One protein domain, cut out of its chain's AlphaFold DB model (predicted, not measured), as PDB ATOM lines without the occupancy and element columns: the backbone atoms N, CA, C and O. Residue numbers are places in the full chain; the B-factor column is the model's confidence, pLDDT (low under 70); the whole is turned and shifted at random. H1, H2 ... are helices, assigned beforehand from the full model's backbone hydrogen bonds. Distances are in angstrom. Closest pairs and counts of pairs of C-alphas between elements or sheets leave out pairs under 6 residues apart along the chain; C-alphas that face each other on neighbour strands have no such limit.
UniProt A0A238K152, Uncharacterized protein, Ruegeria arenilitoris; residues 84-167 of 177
ATOM      1  N   ALA A  84      -4.432  20.163  13.735       92.00
ATOM      2  CA  ALA A  84      -3.165  20.326  14.443       92.00
ATOM      3  C   ALA A  84      -2.041  19.450  13.873       92.00
ATOM      4  O   ALA A  84      -0.901  19.903  13.792       92.00
ATOM      5  N   ARG A  85      -2.345  18.232  13.405       94.12
ATOM      6  CA  ARG A  85      -1.328  17.334  12.832       94.12
ATOM      7  C   ARG A  85      -0.609  17.959  11.642       94.12
ATOM      8  O   ARG A  85       0.617  17.965  11.577       94.12
ATOM      9  N   GLU A  86      -1.385  18.460  10.688       94.00
ATOM     10  CA  GLU A  86      -0.858  18.997   9.439       94.00
ATOM     11  C   GLU A  86      -0.081  20.292   9.697       94.00
ATOM     12  O   GLU A  86       1.022  20.479   9.179       94.00
ATOM     13  N   ARG A  87      -0.619  21.157  10.565       94.69
ATOM     14  CA  ARG A  87       0.052  22.392  10.979       94.69
ATOM     15  C   ARG A  87       1.372  22.116  11.689       94.69
ATOM     16  O   ARG A  87       2.376  22.740  11.353       94.69
ATOM     17  N   ALA A  88       1.389  21.165  12.621       96.81
ATOM     18  CA  ALA A  88       2.600  20.767  13.326       96.81
ATOM     19  C   ALA A  88       3.656  20.246  12.345       96.81
ATOM     20  O   ALA A  88       4.800  20.687  12.395       96.81
ATOM     21  N   GLN A  89       3.271  19.390  11.394       97.19
ATOM     22  CA  GLN A  89       4.200  18.870  10.390       97.19
ATOM     23  C   GLN A  89       4.790  19.982   9.514       97.19
ATOM     24  O   GLN A  89       6.001  20.016   9.295       97.19
ATOM     25  N   ARG A  90       3.954  20.914   9.036       96.25
ATOM     26  CA  ARG A  90       4.415  22.077   8.259       96.25
ATOM     27  C   ARG A  90       5.401  22.930   9.054       96.25
ATOM     28  O   ARG A  90       6.403  23.372   8.498       96.25
ATOM     29  N   LEU A  91       5.134  23.135  10.342       97.12
ATOM     30  CA  LEU A  91       6.023  23.880  11.221       97.12
ATOM     31  C   LEU A  91       7.355  23.164  11.435       97.12
ATOM     32  O   LEU A  91       8.393  23.766  11.172       97.12
ATOM     33  N   VAL A  92       7.325  21.892  11.840       97.69
ATOM     34  CA  VAL A  92       8.524  21.082  12.098       97.69
ATOM     35  C   VAL A  92       9.423  21.015  10.866       97.69
ATOM     36  O   VAL A  92      10.620  21.255  10.975       97.69
ATOM     37  N   ASN A  93       8.849  20.810   9.678       96.88
ATOM     38  CA  ASN A  93       9.612  20.767   8.426       96.88
ATOM     39  C   ASN A  93      10.260  22.111   8.052       96.88
ATOM     40  O   ASN A  93      11.140  22.148   7.198       96.88
ATOM     41  N   SER A  94       9.807  23.216   8.648       95.75
ATOM     42  CA  SER A  94      10.363  24.549   8.409       95.75
ATOM     43  C   SER A  94      11.434  24.953   9.422       95.75
ATOM     44  O   SER A  94      12.012  26.034   9.276       95.75
ATOM     45  N   LEU A  95      11.662  24.150  10.468       96.19
ATOM     46  CA  LEU A  95      12.623  24.455  11.525       96.19
ATOM     47  C   LEU A  95      14.060  24.394  11.005       96.19
ATOM     48  O   LEU A  95      14.416  23.569  10.168       96.19
ATOM     49  N   THR A  96      14.901  25.280  11.529       94.88
ATOM     50  CA  THR A  96      16.355  25.150  11.388       94.88
ATOM     51  C   THR A  96      16.860  23.976  12.227       94.88
ATOM     52  O   THR A  96      16.157  23.485  13.114       94.88
ATOM     53  N   GLU A  97      18.099  23.547  12.000       95.94
ATOM     54  CA  GLU A  97      18.738  22.488  12.792       95.94
ATOM     55  C   GLU A  97      18.711  22.811  14.295       95.94
ATOM     56  O   GLU A  97      18.150  22.051  15.079       95.94
ATOM     57  N   SER A  98      19.160  24.012  14.682       96.19
ATOM     58  CA  SER A  98      19.170  24.438  16.091       96.19
ATOM     59  C   SER A  98      17.775  24.476  16.739       96.19
ATOM     60  O   SER A  98      17.615  24.214  17.927       96.19
ATOM     61  N   GLU A  99      16.741  24.822  15.971       97.38
ATOM     62  CA  GLU A  99      15.354  24.823  16.450       97.38
ATOM     63  C   GLU A  99      14.811  23.399  16.583       97.38
ATOM     64  O   GLU A  99      14.078  23.103  17.526       97.38
ATOM     65  N   SER A 100      15.205  22.511  15.671       98.06
ATOM     66  CA  SER A 100      14.841  21.096  15.709       98.06
ATOM     67  C   SER A 100      15.449  20.404  16.930       98.06
ATOM     68  O   SER A 100      14.756  19.648  17.605       98.06
ATOM     69  N   GLU A 101      16.698  20.723  17.282       98.38
ATOM     70  CA  GLU A 101      17.345  20.240  18.511       98.38
ATOM     71  C   GLU A 101      16.598  20.702  19.771       98.38
ATOM     72  O   GLU A 101      16.332  19.905  20.674       98.38
ATOM     73  N   ARG A 102      16.180  21.974  19.822       98.44
ATOM     74  CA  ARG A 102      15.378  22.502  20.941       98.44
ATOM     75  C   ARG A 102      14.003  21.845  21.034       98.44
ATOM     76  O   ARG A 102      13.537  21.544  22.135       98.44
ATOM     77  N   LEU A 103      13.355  21.572  19.902       98.50
ATOM     78  CA  LEU A 103      12.103  20.817  19.896       98.50
ATOM     79  C   LEU A 103      12.326  19.376  20.380       98.50
ATOM     80  O   LEU A 103      11.540  18.881  21.187       98.50
ATOM     81  N   ALA A 104      13.405  18.719  19.951       98.38
ATOM     82  CA  ALA A 104      13.756  17.373  20.398       98.38
ATOM     83  C   ALA A 104      14.002  17.318  21.917       98.38
ATOM     84  O   ALA A 104      13.540  16.390  22.583       98.38
ATOM     85  N   TYR A 105      14.641  18.346  22.485       98.38
ATOM     86  CA  TYR A 105      14.764  18.504  23.935       98.38
ATOM     87  C   TYR A 105      13.388  18.543  24.620       98.38
ATOM     88  O   TYR A 105      13.132  17.755  25.530       98.38
ATOM     89  N   CYS A 106      12.466  19.383  24.140       98.31
ATOM     90  CA  CYS A 106      11.104  19.472  24.680       98.31
ATOM     91  C   CYS A 106      10.356  18.136  24.603       98.31
ATOM     92  O   CYS A 106       9.702  17.719  25.554       98.31
ATOM     93  N   GLN A 107      10.483  17.434  23.479       97.81
ATOM     94  CA  GLN A 107       9.888  16.115  23.283       97.81
ATOM     95  C   GLN A 107      10.439  15.064  24.257       97.81
ATOM     96  O   GLN A 107       9.689  14.206  24.728       97.81
ATOM     97  N   SER A 108      11.736  15.128  24.568       97.31
ATOM     98  CA  SER A 108      12.369  14.254  25.555       97.31
ATOM     99  C   SER A 108      11.846  14.532  26.966       97.31
ATOM    100  O   SER A 108      11.426  13.595  27.644       97.31
ATOM    101  N   GLN A 109      11.776  15.805  27.371       97.50
ATOM    102  CA  GLN A 109      11.231  16.211  28.673       97.50
ATOM    103  C   GLN A 109       9.762  15.806  28.832       97.50
ATOM    104  O   GLN A 109       9.376  15.230  29.848       97.50
ATOM    105  N   PHE A 110       8.955  16.031  27.793       96.12
ATOM    106  CA  PHE A 110       7.564  15.596  27.750       96.12
ATOM    107  C   PHE A 110       7.433  14.083  27.955       96.12
ATOM    108  O   PHE A 110       6.677  13.638  28.815       96.12
ATOM    109  N   THR A 111       8.207  13.288  27.210       94.06
ATOM    110  CA  THR A 111       8.164  11.823  27.308       94.06
ATOM    111  C   THR A 111       8.581  11.345  28.699       94.06
ATOM    112  O   THR A 111       7.911  10.493  29.278       94.06
ATOM    113  N   ALA A 112       9.644  11.921  29.268       93.50
ATOM    114  CA  ALA A 112      10.090  11.595  30.620       93.50
ATOM    115  C   ALA A 112       8.996  11.879  31.664       93.50
ATOM    116  O   ALA A 112       8.704  11.022  32.499       93.50
ATOM    117  N   ALA A 113       8.326  13.029  31.569       93.06
ATOM    118  CA  ALA A 113       7.250  13.400  32.485       93.06
ATOM    119  C   ALA A 113       6.015  12.482  32.381       93.06
ATOM    120  O   ALA A 113       5.385  12.192  33.399       93.06
ATOM    121  N   LEU A 114       5.675  11.989  31.183       90.56
ATOM    122  CA  LEU A 114       4.590  11.011  31.016       90.56
ATOM    123  C   LEU A 114       4.939   9.652  31.640       90.56
ATOM    124  O   LEU A 114       4.085   9.036  32.279       90.56
ATOM    125  N   VAL A 115       6.189   9.200  31.487       88.31
ATOM    126  CA  VAL A 115       6.679   7.946  32.085       88.31
ATOM    127  C   VAL A 115       6.632   8.011  33.613       88.31
ATOM    128  O   VAL A 115       6.148   7.069  34.237       88.31
ATOM    129  N   GLU A 116       7.044   9.130  34.219       84.88
ATOM    130  CA  GLU A 116       6.968   9.332  35.678       84.88
ATOM    131  C   GLU A 116       5.537   9.218  36.228       84.88
ATOM    132  O   GLU A 116       5.344   8.857  37.390       84.88
ATOM    133  N   ARG A 117       4.524   9.536  35.415       78.69
ATOM    134  CA  ARG A 117       3.117   9.582  35.834       78.69
ATOM    135  C   ARG A 117       2.328   8.314  35.525       78.69
ATOM    136  O   ARG A 117       1.141   8.290  35.838       78.69
ATOM    137  N   LEU A 118       2.972   7.280  34.970       67.75
ATOM    138  CA  LEU A 118       2.357   5.984  34.644       67.75
ATOM    139  C   LEU A 118       1.020   6.137  33.900       67.75
ATOM    140  O   LEU A 118       0.047   5.450  34.207       67.75
ATOM    141  N   LEU A 119       0.958   7.082  32.960       65.81
ATOM    142  CA  LEU A 119      -0.260   7.305  32.189       65.81
ATOM    143  C   LEU A 119      -0.621   6.065  31.367       65.81
ATOM    144  O   LEU A 119       0.233   5.238  31.048       65.81
ATOM    145  N   ASP A 120      -1.911   5.940  31.064       68.38
ATOM    146  CA  ASP A 120      -2.489   4.757  30.430       68.38
ATOM    147  C   ASP A 120      -1.751   4.362  29.134       68.38
ATOM    148  O   ASP A 120      -1.215   5.199  28.398       68.38
ATOM    149  N   ARG A 121      -1.751   3.064  28.824       69.38
ATOM    150  CA  ARG A 121      -1.137   2.476  27.628       69.38
ATOM    151  C   ARG A 121      -1.669   3.112  26.338       69.38
ATOM    152  O   ARG A 121      -0.937   3.195  25.349       69.38
ATOM    153  N   GLU A 122      -2.912   3.592  26.345       70.12
ATOM    154  CA  GLU A 122      -3.509   4.311  25.213       70.12
ATOM    155  C   GLU A 122      -2.778   5.627  24.907       70.12
ATOM    156  O   GLU A 122      -2.445   5.887  23.750       70.12
ATOM    157  N   VAL A 123      -2.396   6.402  25.928       70.44
ATOM    158  CA  VAL A 123      -1.626   7.648  25.745       70.44
ATOM    159  C   VAL A 123      -0.271   7.356  25.096       70.44
ATOM    160  O   VAL A 123       0.145   8.045  24.162       70.44
ATOM    161  N   PHE A 124       0.396   6.284  25.532       78.25
ATOM    162  CA  PHE A 124       1.668   5.855  24.945       78.25
ATOM    163  C   PHE A 124       1.537   5.378  23.496       78.25
ATOM    164  O   PHE A 124       2.482   5.522  22.722       78.25
ATOM    165  N   THR A 125       0.368   4.874  23.094       81.56
ATOM    166  CA  THR A 125       0.111   4.452  21.707       81.56
ATOM    167  C   THR A 125       0.139   5.644  20.741       81.56
ATOM    168  O   THR A 125       0.487   5.495  19.570       81.56
ATOM    169  N   HIS A 126      -0.138   6.850  21.242       86.06
ATOM    170  CA  HIS A 126      -0.152   8.090  20.466       86.06
ATOM    171  C   HIS A 126       1.031   9.019  20.775       86.06
ATOM    172  O   HIS A 126       1.007  10.190  20.395       86.06
ATOM    173  N   ILE A 127       2.093   8.514  21.416       90.50
ATOM    174  CA  ILE A 127       3.205   9.347  21.896       90.50
ATOM    175  C   ILE A 127       3.876  10.157  20.784       90.50
ATOM    176  O   ILE A 127       4.105  11.351  20.948       90.50
ATOM    177  N   GLU A 128       4.133   9.556  19.621       92.06
ATOM    178  CA  GLU A 128       4.784  10.252  18.502       92.06
ATOM    179  C   GLU A 128       3.895  11.355  17.917       92.06
ATOM    180  O   GLU A 128       4.377  12.421  17.536       92.06
ATOM    181  N   PHE A 129       2.578  11.141  17.916       92.81
ATOM    182  CA  PHE A 129       1.619  12.167  17.523       92.81
ATOM    183  C   PHE A 129       1.615  13.331  18.520       92.81
ATOM    184  O   PHE A 129       1.761  14.482  18.115       92.81
ATOM    185  N   LEU A 130       1.543  13.044  19.822       94.00
ATOM    186  CA  LEU A 130       1.590  14.065  20.870       94.00
ATOM    187  C   LEU A 130       2.911  14.853  20.846       94.00
ATOM    188  O   LEU A 130       2.900  16.080  20.922       94.00
ATOM    189  N   ARG A 131       4.045  14.168  20.654       96.25
ATOM    190  CA  ARG A 131       5.377  14.783  20.509       96.25
ATOM    191  C   ARG A 131       5.465  15.719  19.307       96.25
ATOM    192  O   ARG A 131       6.128  16.753  19.395       96.25
ATOM    193  N   LEU A 132       4.815  15.375  18.195       96.81
ATOM    194  CA  LEU A 132       4.704  16.257  17.034       96.81
ATOM    195  C   LEU A 132       3.893  17.514  17.382       96.81
ATOM    196  O   LEU A 132       4.316  18.629  17.076       96.81
ATOM    197  N   LEU A 133       2.756  17.343  18.062       96.62
ATOM    198  CA  LEU A 133       1.863  18.444  18.419       96.62
ATOM    199  C   LEU A 133       2.483  19.468  19.379       96.62
ATOM    200  O   LEU A 133       2.104  20.639  19.327       96.62
ATOM    201  N   LEU A 134       3.471  19.077  20.193       96.44
ATOM    202  CA  LEU A 134       4.197  20.001  21.076       96.44
ATOM    203  C   LEU A 134       4.741  21.231  20.344       96.44
ATOM    204  O   LEU A 134       4.768  22.311  20.926       96.44
ATOM    205  N   ALA A 135       5.120  21.102  19.068       97.06
ATOM    206  CA  ALA A 135       5.624  22.219  18.269       97.06
ATOM    207  C   ALA A 135       4.617  23.380  18.137       97.06
ATOM    208  O   ALA A 135       5.013  24.516  17.882       97.06
ATOM    209  N   LEU A 136       3.320  23.105  18.299       95.81
ATOM    210  CA  LEU A 136       2.258  24.106  18.244       95.81
ATOM    211  C   LEU A 136       1.950  24.735  19.601       95.81
ATOM    212  O   LEU A 136       1.286  25.775  19.629       95.81
ATOM    213  N   HIS A 137       2.394  24.125  20.705       94.50
ATOM    214  CA  HIS A 137       2.154  24.698  22.020       94.50
ATOM    215  C   HIS A 137       2.904  26.032  22.117       94.50
ATOM    216  O   HIS A 137       4.112  26.064  21.865       94.50
ATOM    217  N   PRO A 138       2.238  27.141  22.474       92.44
ATOM    218  CA  PRO A 138       2.831  28.463  22.304       92.44
ATOM    219  C   PRO A 138       4.125  28.689  23.092       92.44
ATOM    220  O   PRO A 138       5.023  29.385  22.625       92.44
ATOM    221  N   ASP A 139       4.231  28.087  24.272       93.62
ATOM    222  CA  ASP A 139       5.408  28.229  25.125       93.62
ATOM    223  C   ASP A 139       6.566  27.356  24.631       93.62
ATOM    224  O   ASP A 139       7.716  27.787  24.608       93.62
ATOM    225  N   ILE A 140       6.260  26.173  24.092       96.62
ATOM    226  CA  ILE A 140       7.264  25.330  23.435       96.62
ATOM    227  C   ILE A 140       7.767  26.017  22.169       96.62
ATOM    228  O   ILE A 140       8.972  26.101  21.950       96.62
ATOM    229  N   LEU A 141       6.864  26.587  21.368       96.00
ATOM    230  CA  LEU A 141       7.222  27.377  20.196       96.00
ATOM    231  C   LEU A 141       8.086  28.587  20.573       96.00
ATOM    232  O   LEU A 141       9.071  28.870  19.893       96.00
ATOM    233  N   ALA A 142       7.757  29.279  21.667       95.19
ATOM    234  CA  ALA A 142       8.558  30.389  22.163       95.19
ATOM    235  C   ALA A 142       9.982  29.937  22.517       95.19
ATOM    236  O   ALA A 142      10.937  30.549  22.037       95.19
ATOM    237  N   TYR A 143      10.139  28.847  23.271       97.06
ATOM    238  CA  TYR A 143      11.454  28.289  23.594       97.06
ATOM    239  C   TYR A 143      12.223  27.883  22.330       97.06
ATOM    240  O   TYR A 143      13.365  28.297  22.131       97.06
ATOM    241  N   VAL A 144      11.580  27.150  21.416       97.44
ATOM    242  CA  VAL A 144      12.189  26.708  20.152       97.44
ATOM    243  C   VAL A 144      12.726  27.895  19.352       97.44
ATOM    244  O   VAL A 144      13.832  27.823  18.820       97.44
ATOM    245  N   MET A 145      11.999  29.008  19.305       96.06
ATOM    246  CA  MET A 145      12.378  30.181  18.511       96.06
ATOM    247  C   MET A 145      13.363  31.122  19.219       96.06
ATOM    248  O   MET A 145      14.067  31.875  18.551       96.06
ATOM    249  N   THR A 146      13.412  31.123  20.555       94.75
ATOM    250  CA  THR A 146      14.149  32.148  21.323       94.75
ATOM    251  C   THR A 146      15.287  31.616  22.186       94.75
ATOM    252  O   THR A 146      16.159  32.419  22.537       94.75
ATOM    253  N   ALA A 147      15.289  30.309  22.470       95.31
ATOM    254  CA  ALA A 147      16.136  29.629  23.451       95.31
ATOM    255  C   ALA A 147      16.013  30.194  24.883       95.31
ATOM    256  O   ALA A 147      16.967  30.145  25.651       95.31
ATOM    257  N   ASP A 148      14.857  30.770  25.227       94.81
ATOM    258  CA  ASP A 148      14.558  31.267  26.573       94.81
ATOM    259  C   ASP A 148      13.932  30.155  27.425       94.81
ATOM    260  O   ASP A 148      12.753  29.852  27.269       94.81
ATOM    261  N   ASP A 149      14.706  29.537  28.320       95.00
ATOM    262  CA  ASP A 149      14.223  28.460  29.199       95.00
ATOM    263  C   ASP A 149      13.106  28.915  30.149       95.00
ATOM    264  O   ASP A 149      12.290  28.100  30.579       95.00
ATOM    265  N   ALA A 150      13.023  30.214  30.463       93.88
ATOM    266  CA  ALA A 150      12.040  30.742  31.408       93.88
ATOM    267  C   ALA A 150      10.595  30.649  30.895       93.88
ATOM    268  O   ALA A 150       9.655  30.868  31.659       93.88
ATOM    269  N   VAL A 151      10.405  30.350  29.605       92.31
ATOM    270  CA  VAL A 151       9.078  30.141  29.018       92.31
ATOM    271  C   VAL A 151       8.618  28.690  29.108       92.31
ATOM    272  O   VAL A 151       7.449  28.434  28.847       92.31
ATOM    273  N   LEU A 152       9.505  27.740  29.418       94.62
ATOM    274  CA  LEU A 152       9.142  26.327  29.426       94.62
ATOM    275  C   LEU A 152       8.120  26.032  30.538       94.62
ATOM    276  O   LEU A 152       8.243  26.557  31.647       94.62
ATOM    277  N   PRO A 153       7.112  25.185  30.263       94.12
ATOM    278  CA  PRO A 153       6.112  24.838  31.260       94.12
ATOM    279  C   PRO A 153       6.696  23.906  32.332       94.12
ATOM    280  O   PRO A 153       7.694  23.217  32.109       94.12
ATOM    281  N   ASP A 154       6.015  23.801  33.475       94.12
ATOM    282  CA  ASP A 154       6.264  22.701  34.410       94.12
ATOM    283  C   ASP A 154       5.835  21.379  33.762       94.12
ATOM    284  O   ASP A 154       4.649  21.040  33.730       94.12
ATOM    285  N   TRP A 155       6.809  20.618  33.259       94.44
ATOM    286  CA  TRP A 155       6.593  19.355  32.555       94.44
ATOM    287  C   TRP A 155       5.748  18.350  33.337       94.44
ATOM    288  O   TRP A 155       4.957  17.628  32.728       94.44
ATOM    289  N   ARG A 156       5.863  18.315  34.671       91.69
ATOM    290  CA  ARG A 156       5.136  17.344  35.502       91.69
ATOM    291  C   ARG A 156       3.641  17.617  35.555       91.69
ATOM    292  O   ARG A 156       2.868  16.668  35.681       91.69
ATOM    293  N   ALA A 157       3.246  18.885  35.492       91.31
ATOM    294  CA  ALA A 157       1.848  19.294  35.433       91.31
ATOM    295  C   ALA A 157       1.344  19.346  33.981       91.31
ATOM    296  O   ALA A 157       0.247  18.879  33.680       91.31
ATOM    297  N   PHE A 158       2.171  19.871  33.079       93.50
ATOM    298  CA  PHE A 158       1.824  20.117  31.685       93.50
ATOM    299  C   PHE A 158       1.664  18.837  30.867       93.50
ATOM    300  O   PHE A 158       0.658  18.691  30.176       93.50
ATOM    301  N   ALA A 159       2.629  17.911  30.923       93.25
ATOM    302  CA  ALA A 159       2.648  16.777  30.003       93.25
ATOM    303  C   ALA A 159       1.388  15.893  30.114       93.25
ATOM    304  O   ALA A 159       0.778  15.629  29.074       93.25
ATOM    305  N   PRO A 160       0.924  15.502  31.322       90.94
ATOM    306  CA  PRO A 160      -0.319  14.745  31.465       90.94
ATOM    307  C   PRO A 160      -1.543  15.496  30.939       90.94
ATOM    308  O   PRO A 160      -2.338  14.923  30.199       90.94
ATOM    309  N   ALA A 161      -1.680  16.781  31.280       90.94
ATOM    310  CA  ALA A 161      -2.818  17.594  30.856       90.94
ATOM    311  C   ALA A 161      -2.868  17.735  29.327       90.94
ATOM    312  O   ALA A 161      -3.906  17.515  28.706       90.94
ATOM    313  N   PHE A 162      -1.720  18.026  28.714       92.50
ATOM    314  CA  PHE A 162      -1.588  18.122  27.265       92.50
ATOM    315  C   PHE A 162      -1.931  16.800  26.570       92.50
ATOM    316  O   PHE A 162      -2.649  16.802  25.568       92.50
ATOM    317  N   ALA A 163      -1.439  15.677  27.103       91.44
ATOM    318  CA  ALA A 163      -1.683  14.354  26.546       91.44
ATOM    319  C   ALA A 163      -3.166  13.971  26.597       91.44
ATOM    320  O   ALA A 163      -3.698  13.522  25.590       91.44
ATOM    321  N   VAL A 164      -3.842  14.198  27.727       88.50
ATOM    322  CA  VAL A 164      -5.274  13.887  27.882       88.50
ATOM    323  C   VAL A 164      -6.138  14.702  26.918       88.50
ATOM    324  O   VAL A 164      -7.075  14.166  26.340       88.50
ATOM    325  N   ILE A 165      -5.818  15.980  26.716       89.25
ATOM    326  CA  ILE A 165      -6.634  16.881  25.887       89.25
ATOM    327  C   ILE A 165      -6.429  16.653  24.385       89.25
ATOM    328  O   ILE A 165      -7.346  16.886  23.601       89.25
ATOM    329  N   ASN A 166      -5.232  16.231  23.967       90.25
ATOM    330  CA  ASN A 166      -4.884  16.115  22.546       90.25
ATOM    331  C   ASN A 166      -4.694  14.673  22.068       90.25
ATOM    332  O   ASN A 166      -4.378  14.472  20.894       90.25
ATOM    333  N   ALA A 167      -4.839  13.668  22.936       85.69
ATOM    334  CA  ALA A 167      -4.861  12.282  22.492       85.69
ATOM    335  C   ALA A 167      -6.065  12.073  21.556       85.69
ATOM    336  O   ALA A 167      -7.155  12.567  21.846       85.69
TER     337      ALA A 167
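What this domain is: This is residues 84 to 167 of the 177 residues of an uncharacterized protein of Ruegeria arenilitoris (UniProt A0A238K152). One long helix, H2, makes one side, and H5, H4 and H6 pack along it in turn, H6 crossing it; H1 packs on H4. The 84 printed residues have six named helices, H1 to H6, and no named strand: all helix. The whole is compact, radius of gyration of the C-alphas 12.1 A, spanning 33 by 28 by 17 A.

Where its parts are: Find C-alpha 97 at (18.738, 22.488, 12.792); H2, residues 97 to 116, runs 28.9 A to C-alpha 116 at (6.968, 9.332, 35.678). H1 is residues 84 to 92, H3 121 to 125, H4 127 to 136, H5 138 to 146, H6 155 to 166.

How they stand to each other: H2, the hub, touches H5 with residues 99 to 106 at C-alphas Glu 99 and Val 144, 5.2 A, the closest. Its residues 103 to 111 touch H4, steep tilt of 51 degrees. Its residues 109 to 114 touch H6, about perpendicular at 88 degrees. H3 is close to H6 but not clearly touching, closest C-alphas 6.8 A. O i to N i+4 pairs within hydrogen-bond range: 4 of 6 in H4, 6 of 8 in H6.

The domain as a whole: No cut, no long link; pLDDT is under 70 at residues 118 to 121.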